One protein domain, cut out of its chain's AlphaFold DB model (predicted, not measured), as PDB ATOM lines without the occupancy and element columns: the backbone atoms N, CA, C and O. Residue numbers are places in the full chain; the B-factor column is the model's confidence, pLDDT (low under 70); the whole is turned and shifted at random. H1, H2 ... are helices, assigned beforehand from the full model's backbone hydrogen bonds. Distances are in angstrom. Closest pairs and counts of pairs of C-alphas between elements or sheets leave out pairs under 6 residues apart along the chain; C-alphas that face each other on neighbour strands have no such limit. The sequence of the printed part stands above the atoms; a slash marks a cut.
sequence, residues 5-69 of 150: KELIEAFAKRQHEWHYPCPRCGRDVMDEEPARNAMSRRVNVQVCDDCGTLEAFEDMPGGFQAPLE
ATOM      1  N   LYS A   5     -18.864  23.572  15.931       92.56
ATOM      2  CA  LYS A   5     -19.562  22.615  16.789       92.56
ATOM      3  C   LYS A   5     -19.343  21.161  16.358       92.56
ATOM      4  O   LYS A   5     -19.020  20.335  17.205       92.56
ATOM      5  N   GLU A   6     -19.501  20.847  15.074       91.94
ATOM      6  CA  GLU A   6     -19.341  19.480  14.557       91.94
ATOM      7  C   GLU A   6     -17.914  18.958  14.749       91.94
ATOM      8  O   GLU A   6     -17.744  17.804  15.139       91.94
ATOM      9  N   LEU A   7     -16.895  19.804  14.550       92.50
ATOM     10  CA  LEU A   7     -15.502  19.435  14.810       92.50
ATOM     11  C   LEU A   7     -15.289  19.118  16.295       92.50
ATOM     12  O   LEU A   7     -14.736  18.072  16.639       92.50
ATOM     13  N   ILE A   8     -15.770  19.980  17.192       95.12
ATOM     14  CA  ILE A   8     -15.607  19.776  18.637       95.12
ATOM     15  C   ILE A   8     -16.354  18.516  19.112       95.12
ATOM     16  O   ILE A   8     -15.824  17.741  19.907       95.12
ATOM     17  N   GLU A   9     -17.562  18.267  18.605       94.44
ATOM     18  CA  GLU A   9     -18.336  17.063  18.935       94.44
ATOM     19  C   GLU A   9     -17.738  15.787  18.326       94.44
ATOM     20  O   GLU A   9     -17.829  14.711  18.920       94.44
ATOM     21  N   ALA A  10     -17.097  15.881  17.159       93.69
ATOM     22  CA  ALA A  10     -16.332  14.776  16.593       93.69
ATOM     23  C   ALA A  10     -15.130  14.430  17.482       93.69
ATOM     24  O   ALA A  10     -14.921  13.251  17.771       93.69
ATOM     25  N   PHE A  11     -14.412  15.435  17.992       95.00
ATOM     26  CA  PHE A  11     -13.336  15.235  18.963       95.00
ATOM     27  C   PHE A  11     -13.834  14.590  20.265       95.00
ATOM     28  O   PHE A  11     -13.198  13.668  20.777       95.00
ATOM     29  N   ALA A  12     -14.994  15.002  20.782       94.38
ATOM     30  CA  ALA A  12     -15.532  14.481  22.039       94.38
ATOM     31  C   ALA A  12     -15.677  12.950  22.065       94.38
ATOM     32  O   ALA A  12     -15.449  12.315  23.095       94.38
ATOM     33  N   LYS A  13     -15.982  12.333  20.916       92.56
ATOM     34  CA  LYS A  13     -16.084  10.869  20.780       92.56
ATOM     35  C   LYS A  13     -14.760  10.153  21.033       92.56
ATOM     36  O   LYS A  13     -14.778   8.987  21.397       92.56
ATOM     37  N   ARG A  14     -13.640  10.849  20.854       92.12
ATOM     38  CA  ARG A  14     -12.267  10.328  20.882       92.12
ATOM     39  C   ARG A  14     -11.506  10.741  22.128       92.12
ATOM     40  O   ARG A  14     -10.378  10.320  22.336       92.12
ATOM     41  N   GLN A  15     -12.104  11.592  22.957       91.62
ATOM     42  CA  GLN A  15     -11.440  12.217  24.097       91.62
ATOM     43  C   GLN A  15     -10.903  11.201  25.120       91.62
ATOM     44  O   GLN A  15     -10.014  11.529  25.892       91.62
ATOM     45  N   HIS A  16     -11.427   9.973  25.110       89.50
ATOM     46  CA  HIS A  16     -10.989   8.858  25.950       89.50
ATOM     47  C   HIS A  16      -9.869   8.002  25.328       89.50
ATOM     48  O   HIS A  16      -9.355   7.113  25.999       89.50
ATOM     49  N   GLU A  17      -9.507   8.227  24.059       90.56
ATOM     50  CA  GLU A  17      -8.470   7.458  23.352       90.56
ATOM     51  C   GLU A  17      -7.057   7.827  23.831       90.56
ATOM     52  O   GLU A  17      -6.160   6.987  23.825       90.56
ATOM     53  N   TRP A  18      -6.849   9.087  24.225       88.25
ATOM     54  CA  TRP A  18      -5.539   9.623  24.587       88.25
ATOM     55  C   TRP A  18      -5.666  10.785  25.577       88.25
ATOM     56  O   TRP A  18      -6.719  11.414  25.686       88.25
ATOM     57  N   HIS A  19      -4.574  11.102  26.276       91.06
ATOM     58  CA  HIS A  19      -4.503  12.291  27.116       91.06
ATOM     59  C   HIS A  19      -4.348  13.551  26.259       91.06
ATOM     60  O   HIS A  19      -3.256  13.885  25.791       91.06
ATOM     61  N   TYR A  20      -5.462  14.237  26.026       94.44
ATOM     62  CA  TYR A  20      -5.489  15.485  25.274       94.44
ATOM     63  C   TYR A  20      -5.523  16.705  26.204       94.44
ATOM     64  O   TYR A  20      -6.218  16.684  27.222       94.44
ATOM     65  N   PRO A  21      -4.884  17.822  25.814       96.00
ATOM     66  CA  PRO A  21      -5.033  19.085  26.524       96.00
ATOM     67  C   PRO A  21      -6.479  19.589  26.430       96.00
ATOM     68  O   PRO A  21      -7.256  19.174  25.566       96.00
ATOM     69  N   CYS A  22      -6.855  20.546  27.278       97.00
ATOM     70  CA  CYS A  22      -8.213  21.085  27.276       97.00
ATOM     71  C   CYS A  22      -8.568  21.684  25.896       97.00
ATOM     72  O   CYS A  22      -7.891  22.624  25.470       97.00
ATOM     73  N   PRO A  23      -9.645  21.239  25.216       96.62
ATOM     74  CA  PRO A  23      -9.973  21.695  23.858       96.62
ATOM     75  C   PRO A  23     -10.350  23.182  23.797       96.62
ATOM     76  O   PRO A  23     -10.176  23.833  22.769       96.62
ATOM     77  N   ARG A  24     -10.827  23.752  24.911       96.25
ATOM     78  CA  ARG A  24     -11.195  25.169  25.002       96.25
ATOM     79  C   ARG A  24      -9.982  26.082  25.145       96.25
ATOM     80  O   ARG A  24      -9.824  27.004  24.353       96.25
ATOM     81  N   CYS A  25      -9.121  25.838  26.138       96.56
ATOM     82  CA  CYS A  25      -8.006  26.743  26.454       96.56
ATOM     83  C   CYS A  25      -6.627  26.266  25.975       96.56
ATOM     84  O   CYS A  25      -5.684  27.050  25.976       96.56
ATOM     85  N   GLY A  26      -6.478  24.998  25.588       96.31
ATOM     86  CA  GLY A  26      -5.214  24.418  25.126       96.31
ATOM     87  C   GLY A  26      -4.196  24.111  26.231       96.31
ATOM     88  O   GLY A  26      -3.074  23.704  25.916       96.31
ATOM     89  N   ARG A  27      -4.559  24.311  27.507       95.94
ATOM     90  CA  ARG A  27      -3.714  23.972  28.660       95.94
ATOM     91  C   ARG A  27      -3.755  22.471  28.934       95.94
ATOM     92  O   ARG A  27      -4.816  21.851  28.853       95.94
ATOM     93  N   ASP A  28      -2.599  21.924  29.280       95.00
ATOM     94  CA  ASP A  28      -2.411  20.515  29.627       95.00
ATOM     95  C   ASP A  28      -2.702  20.301  31.120       95.00
ATOM     96  O   ASP A  28      -1.808  20.197  31.950       95.00
ATOM     97  N   VAL A  29      -3.982  20.438  31.471       94.94
ATOM     98  CA  VAL A  29      -4.493  20.433  32.858       94.94
ATOM     99  C   VAL A  29      -5.730  19.544  33.005       94.94
ATOM    100  O   VAL A  29      -6.463  19.660  33.982       94.94
ATOM    101  N   MET A  30      -6.022  18.740  31.984       93.56
ATOM    102  CA  MET A  30      -7.134  17.796  32.026       93.56
ATOM    103  C   MET A  30      -6.779  16.652  32.980       93.56
ATOM    104  O   MET A  30      -5.615  16.282  33.093       93.56
ATOM    105  N   ASP A  31      -7.775  16.076  33.643       92.56
ATOM    106  CA  ASP A  31      -7.614  14.795  34.336       92.56
ATOM    107  C   ASP A  31      -7.354  13.668  33.315       92.56
ATOM    108  O   ASP A  31      -7.809  13.746  32.168       92.56
ATOM    109  N   GLU A  32      -6.636  12.621  33.732       88.00
ATOM    110  CA  GLU A  32      -6.399  11.417  32.924       88.00
ATOM    111  C   GLU A  32      -7.706  10.743  32.498       88.00
ATOM    112  O   GLU A  32      -7.787  10.196  31.400       88.00
ATOM    113  N   GLU A  33      -8.730  10.802  33.349       89.50
ATOM    114  CA  GLU A  33     -10.060  10.294  33.065       89.50
ATOM    115  C   GLU A  33     -10.986  11.448  32.642       89.50
ATOM    116  O   GLU A  33     -11.439  12.230  33.487       89.50
ATOM    117  N   PRO A  34     -11.349  11.561  31.346       86.38
ATOM    118  CA  PRO A  34     -12.122  12.693  30.837       86.38
ATOM    119  C   PRO A  34     -13.426  12.950  31.592       86.38
ATOM    120  O   PRO A  34     -13.809  14.101  31.763       86.38
ATOM    121  N   ALA A  35     -14.084  11.897  32.087       88.38
ATOM    122  CA  ALA A  35     -15.348  11.983  32.815       88.38
ATOM    123  C   ALA A  35     -15.255  12.702  34.176       88.38
ATOM    124  O   ALA A  35     -16.295  13.051  34.733       88.38
ATOM    125  N   ARG A  36     -14.046  12.911  34.720       91.88
ATOM    126  CA  ARG A  36     -13.823  13.674  35.961       91.88
ATOM    127  C   ARG A  36     -13.700  15.175  35.733       91.88
ATOM    128  O   ARG A  36     -13.825  15.933  36.686       91.88
ATOM    129  N   ASN A  37     -13.460  15.579  34.491       94.44
ATOM    130  CA  ASN A  37     -13.393  16.980  34.108       94.44
ATOM    131  C   ASN A  37     -14.804  17.580  33.983       94.44
ATOM    132  O   ASN A  37     -15.812  16.871  33.932       94.44
ATOM    133  N   ALA A  38     -14.881  18.906  33.899       96.75
ATOM    134  CA  ALA A  38     -16.135  19.612  33.693       96.75
ATOM    135  C   ALA A  38     -16.722  19.386  32.286       96.75
ATOM    136  O   ALA A  38     -16.072  19.623  31.268       96.75
ATOM    137  N   MET A  39     -18.010  19.044  32.218       96.44
ATOM    138  CA  MET A  39     -18.751  19.032  30.954       96.44
ATOM    139  C   MET A  39     -18.998  20.466  30.482       96.44
ATOM    140  O   MET A  39     -19.513  21.289  31.247       96.44
ATOM    141  N   SER A  40     -18.678  20.762  29.221       96.44
ATOM    142  CA  SER A  40     -18.982  22.076  28.657       96.44
ATOM    143  C   SER A  40     -20.494  22.306  28.559       96.44
ATOM    144  O   SER A  40     -21.272  21.426  28.194       96.44
ATOM    145  N   ARG A  41     -20.915  23.538  28.844       94.88
ATOM    146  CA  ARG A  41     -22.291  24.031  28.684       94.88
ATOM    147  C   ARG A  41     -22.613  24.443  27.248       94.88
ATOM    148  O   ARG A  41     -23.761  24.763  26.953       94.88
ATOM    149  N   ARG A  42     -21.613  24.495  26.364       93.19
ATOM    150  CA  ARG A  42     -21.752  25.019  24.994       93.19
ATOM    151  C   ARG A  42     -21.838  23.917  23.947       93.19
ATOM    152  O   ARG A  42     -22.615  24.032  23.002       93.19
ATOM    153  N   VAL A  43     -21.058  22.854  24.123       94.38
ATOM    154  CA  VAL A  43     -20.956  21.708  23.210       94.38
ATOM    155  C   VAL A  43     -20.703  20.433  24.009       94.38
ATOM    156  O   VAL A  43     -20.208  20.495  25.130       94.38
ATOM    157  N   ASN A  44     -21.049  19.274  23.450       94.00
ATOM    158  CA  ASN A  44     -20.960  17.996  24.159       94.00
ATOM    159  C   ASN A  44     -19.509  17.477  24.223       94.00
ATOM    160  O   ASN A  44     -19.158  16.558  23.490       94.00
ATOM    161  N   VAL A  45     -18.662  18.097  25.053       96.25
ATOM    162  CA  VAL A  45     -17.245  17.748  25.255       96.25
ATOM    163  C   VAL A  45     -16.802  18.066  26.683       96.25
ATOM    164  O   VAL A  45     -17.290  19.023  27.290       96.25
ATOM    165  N   GLN A  46     -15.827  17.317  27.203       96.94
ATOM    166  CA  GLN A  46     -15.208  17.634  28.490       96.94
ATOM    167  C   GLN A  46     -14.155  18.739  28.331       96.94
ATOM    168  O   GLN A  46     -13.364  18.747  27.382       96.94
ATOM    169  N   VAL A  47     -14.116  19.669  29.279       97.25
ATOM    170  CA  VAL A  47     -13.151  20.769  29.391       97.25
ATOM    171  C   VAL A  47     -12.580  20.797  30.806       97.25
ATOM    172  O   VAL A  47     -13.188  20.264  31.722       97.25
ATOM    173  N   CYS A  48     -11.427  21.432  31.019       96.94
ATOM    174  CA  CYS A  48     -10.861  21.490  32.364       96.94
ATOM    175  C   CYS A  48     -11.760  22.288  33.318       96.94
ATOM    176  O   CYS A  48     -12.534  23.147  32.883       96.94
ATOM    177  N   ASP A  49     -11.610  22.057  34.618       96.50
ATOM    178  CA  ASP A  49     -12.468  22.657  35.646       96.50
ATOM    179  C   ASP A  49     -12.446  24.192  35.634       96.50
ATOM    180  O   ASP A  49     -13.487  24.831  35.803       96.50
ATOM    181  N   ASP A  50     -11.293  24.801  35.338       96.81
ATOM    182  CA  ASP A  50     -11.170  26.250  35.133       96.81
ATOM    183  C   ASP A  50     -12.075  26.742  33.995       96.81
ATOM    184  O   ASP A  50     -12.773  27.747  34.122       96.81
ATOM    185  N   CYS A  51     -12.058  26.037  32.860       97.19
ATOM    186  CA  CYS A  51     -12.878  26.356  31.695       97.19
ATOM    187  C   CYS A  51     -14.364  26.129  31.980       97.19
ATOM    188  O   CYS A  51     -15.189  26.958  31.599       97.19
ATOM    189  N   GLY A  52     -14.703  25.044  32.678       96.56
ATOM    190  CA  GLY A  52     -16.067  24.780  33.127       96.56
ATOM    191  C   GLY A  52     -16.568  25.839  34.112       96.56
ATOM    192  O   GLY A  52     -17.729  26.239  34.062       96.56
ATOM    193  N   THR A  53     -15.700  26.361  34.973       96.31
ATOM    194  CA  THR A  53     -16.032  27.463  35.886       96.31
ATOM    195  C   THR A  53     -16.204  28.776  35.123       96.31
ATOM    196  O   THR A  53     -17.176  29.495  35.351       96.31
ATOM    197  N   LEU A  54     -15.316  29.071  34.167       95.81
ATOM    198  CA  LEU A  54     -15.428  30.244  33.297       95.81
ATOM    199  C   LEU A  54     -16.763  30.257  32.547       95.81
ATOM    200  O   LEU A  54     -17.435  31.280  32.523       95.81
ATOM    201  N   GLU A  55     -17.189  29.121  31.998       96.31
ATOM    202  CA  GLU A  55     -18.499  29.008  31.347       96.31
ATOM    203  C   GLU A  55     -19.663  29.348  32.278       96.31
ATOM    204  O   GLU A  55     -20.614  29.991  31.844       96.31
ATOM    205  N   ALA A  56     -19.581  28.967  33.556       95.38
ATOM    206  CA  ALA A  56     -20.604  29.316  34.538       95.38
ATOM    207  C   ALA A  56     -20.678  30.835  34.766       95.38
ATOM    208  O   ALA A  56     -21.768  31.383  34.914       95.38
ATOM    209  N   PHE A  57     -19.526  31.515  34.779       94.50
ATOM    210  CA  PHE A  57     -19.467  32.975  34.855       94.50
ATOM    211  C   PHE A  57     -19.998  33.647  33.586       94.50
ATOM    212  O   PHE A  57     -20.705  34.645  33.679       94.50
ATOM    213  N   GLU A  58     -19.699  33.103  32.406       94.88
ATOM    214  CA  GLU A  58     -20.204  33.627  31.132       94.88
ATOM    215  C   GLU A  58     -21.734  33.545  31.007       94.88
ATOM    216  O   GLU A  58     -22.318  34.333  30.270       94.88
ATOM    217  N   ASP A  59     -22.375  32.621  31.727       94.62
ATOM    218  CA  ASP A  59     -23.833  32.462  31.748       94.62
ATOM    219  C   ASP A  59     -24.528  33.395  32.769       94.62
ATOM    220  O   ASP A  59     -25.760  33.450  32.827       94.62
ATOM    221  N   MET A  60     -23.772  34.148  33.580       95.25
ATOM    222  CA  MET A  60     -24.342  35.154  34.483       95.25
ATOM    223  C   MET A  60     -24.904  36.358  33.702       95.25
ATOM    224  O   MET A  60     -24.431  36.666  32.607       95.25
ATOM    225  N   PRO A  61     -25.886  37.101  34.253       95.06
ATOM    226  CA  PRO A  61     -26.412  38.302  33.605       95.06
ATOM    227  C   PRO A  61     -25.307  39.315  33.266       95.06
ATOM    228  O   PRO A  61     -24.570  39.757  34.143       95.06
ATOM    229  N   GLY A  62     -25.215  39.692  31.988       90.44
ATOM    230  CA  GLY A  62     -24.162  40.576  31.475       90.44
ATOM    231  C   GLY A  62     -22.851  39.869  31.101       90.44
ATOM    232  O   GLY A  62     -21.915  40.539  30.672       90.44
ATOM    233  N   GLY A  63     -22.779  38.544  31.236       88.31
ATOM    234  CA  GLY A  63     -21.664  37.730  30.765       88.31
ATOM    235  C   GLY A  63     -21.549  37.709  29.238       88.31
ATOM    236  O   GLY A  63     -22.529  37.882  28.511       88.31
ATOM    237  N   PHE A  64     -20.324  37.505  28.750       90.12
ATOM    238  CA  PHE A  64     -20.029  37.360  27.326       90.12
ATOM    239  C   PHE A  64     -19.685  35.908  27.014       90.12
ATOM    240  O   PHE A  64     -18.675  35.381  27.474       90.12
ATOM    241  N   GLN A  65     -20.520  35.270  26.201       90.69
ATOM    242  CA  GLN A  65     -20.290  33.912  25.736       90.69
ATOM    243  C   GLN A  65     -19.295  33.929  24.575       90.69
ATOM    244  O   GLN A  65     -19.629  34.361  23.471       90.69
ATOM    245  N   ALA A  66     -18.070  33.459  24.820       88.00
ATOM    246  CA  ALA A  66     -17.067  33.388  23.768       88.00
ATOM    247  C   ALA A  66     -17.517  32.443  22.627       88.00
ATOM    248  O   ALA A  66     -18.017  31.347  22.913       88.00
ATOM    249  N   PRO A  67     -17.325  32.837  21.350       93.25
ATOM    250  CA  PRO A  67     -17.626  31.987  20.199       93.25
ATOM    251  C   PRO A  67     -16.787  30.695  20.197       93.25
ATOM    252  O   PRO A  67     -15.712  30.635  20.796       93.25
ATOM    253  N   LEU A  68     -17.253  29.638  19.526       93.69
ATOM    254  CA  LEU A  68     -16.533  28.351  19.490       93.69
ATOM    255  C   LEU A  68     -15.244  28.443  18.667       93.69
ATOM    256  O   LEU A  68     -14.262  27.767  18.955       93.69
ATOM    257  N   GLU A  69     -15.220  29.338  17.689       91.69
ATOM    258  CA  GLU A  69     -14.109  29.585  16.773       91.69
ATOM    259  C   GLU A  69     -12.844  30.054  17.507       91.69
ATOM    260  O   GLU A  69     -11.731  29.858  17.020       91.69
TER     261      GLU A  69
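What this domain is: This is residues 5 to 69 of the 150 residues of an uncharacterized protein of Flavonifractor sp. An100 (UniProt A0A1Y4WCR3). There is little regular structure here: two short helices, H1 and then H2, stand well separated, and a long winding stretch of loops, residues 13 to 48, joins them. After H2 the last residues fold back, and Glu 69 ends near Lys 5. The printed part has 65 residues, 18 of them in named elements, with no named strand; its class is all helix. The whole is compact, with a radius of gyration of the C-alphas of 11.6 A, yet elongated, spanning 37 by 23 by 17 A.

Where its parts are: Find C-alpha 5 at (-19.562, 22.615, 16.789); from there H1, residues 5 to 12, runs 10.5 A. Go on to C-alpha 49, where H2, residues 49 to 58, begins; it runs 14.2 A to C-alpha 58 at (-20.204, 33.627, 31.132).

How they stand to each other: H1 and H2 are apart. Between them, look for residues 38 to 39 paired antiparallel with residues 46 to 47. In H1 and H2 every O i to N i+4 pair is within hydrogen-bond range.

The domain as a whole: The C-alphas of Glu 17 and Gly 62, the two farthest apart, are separated by 37.5 A. Those of Lys 5 and Glu 69 are 8.8 A apart. The link from H1 to H2 is long, 36 residues. The printed part has no cut, and no printed residue is under 70 in pLDDT.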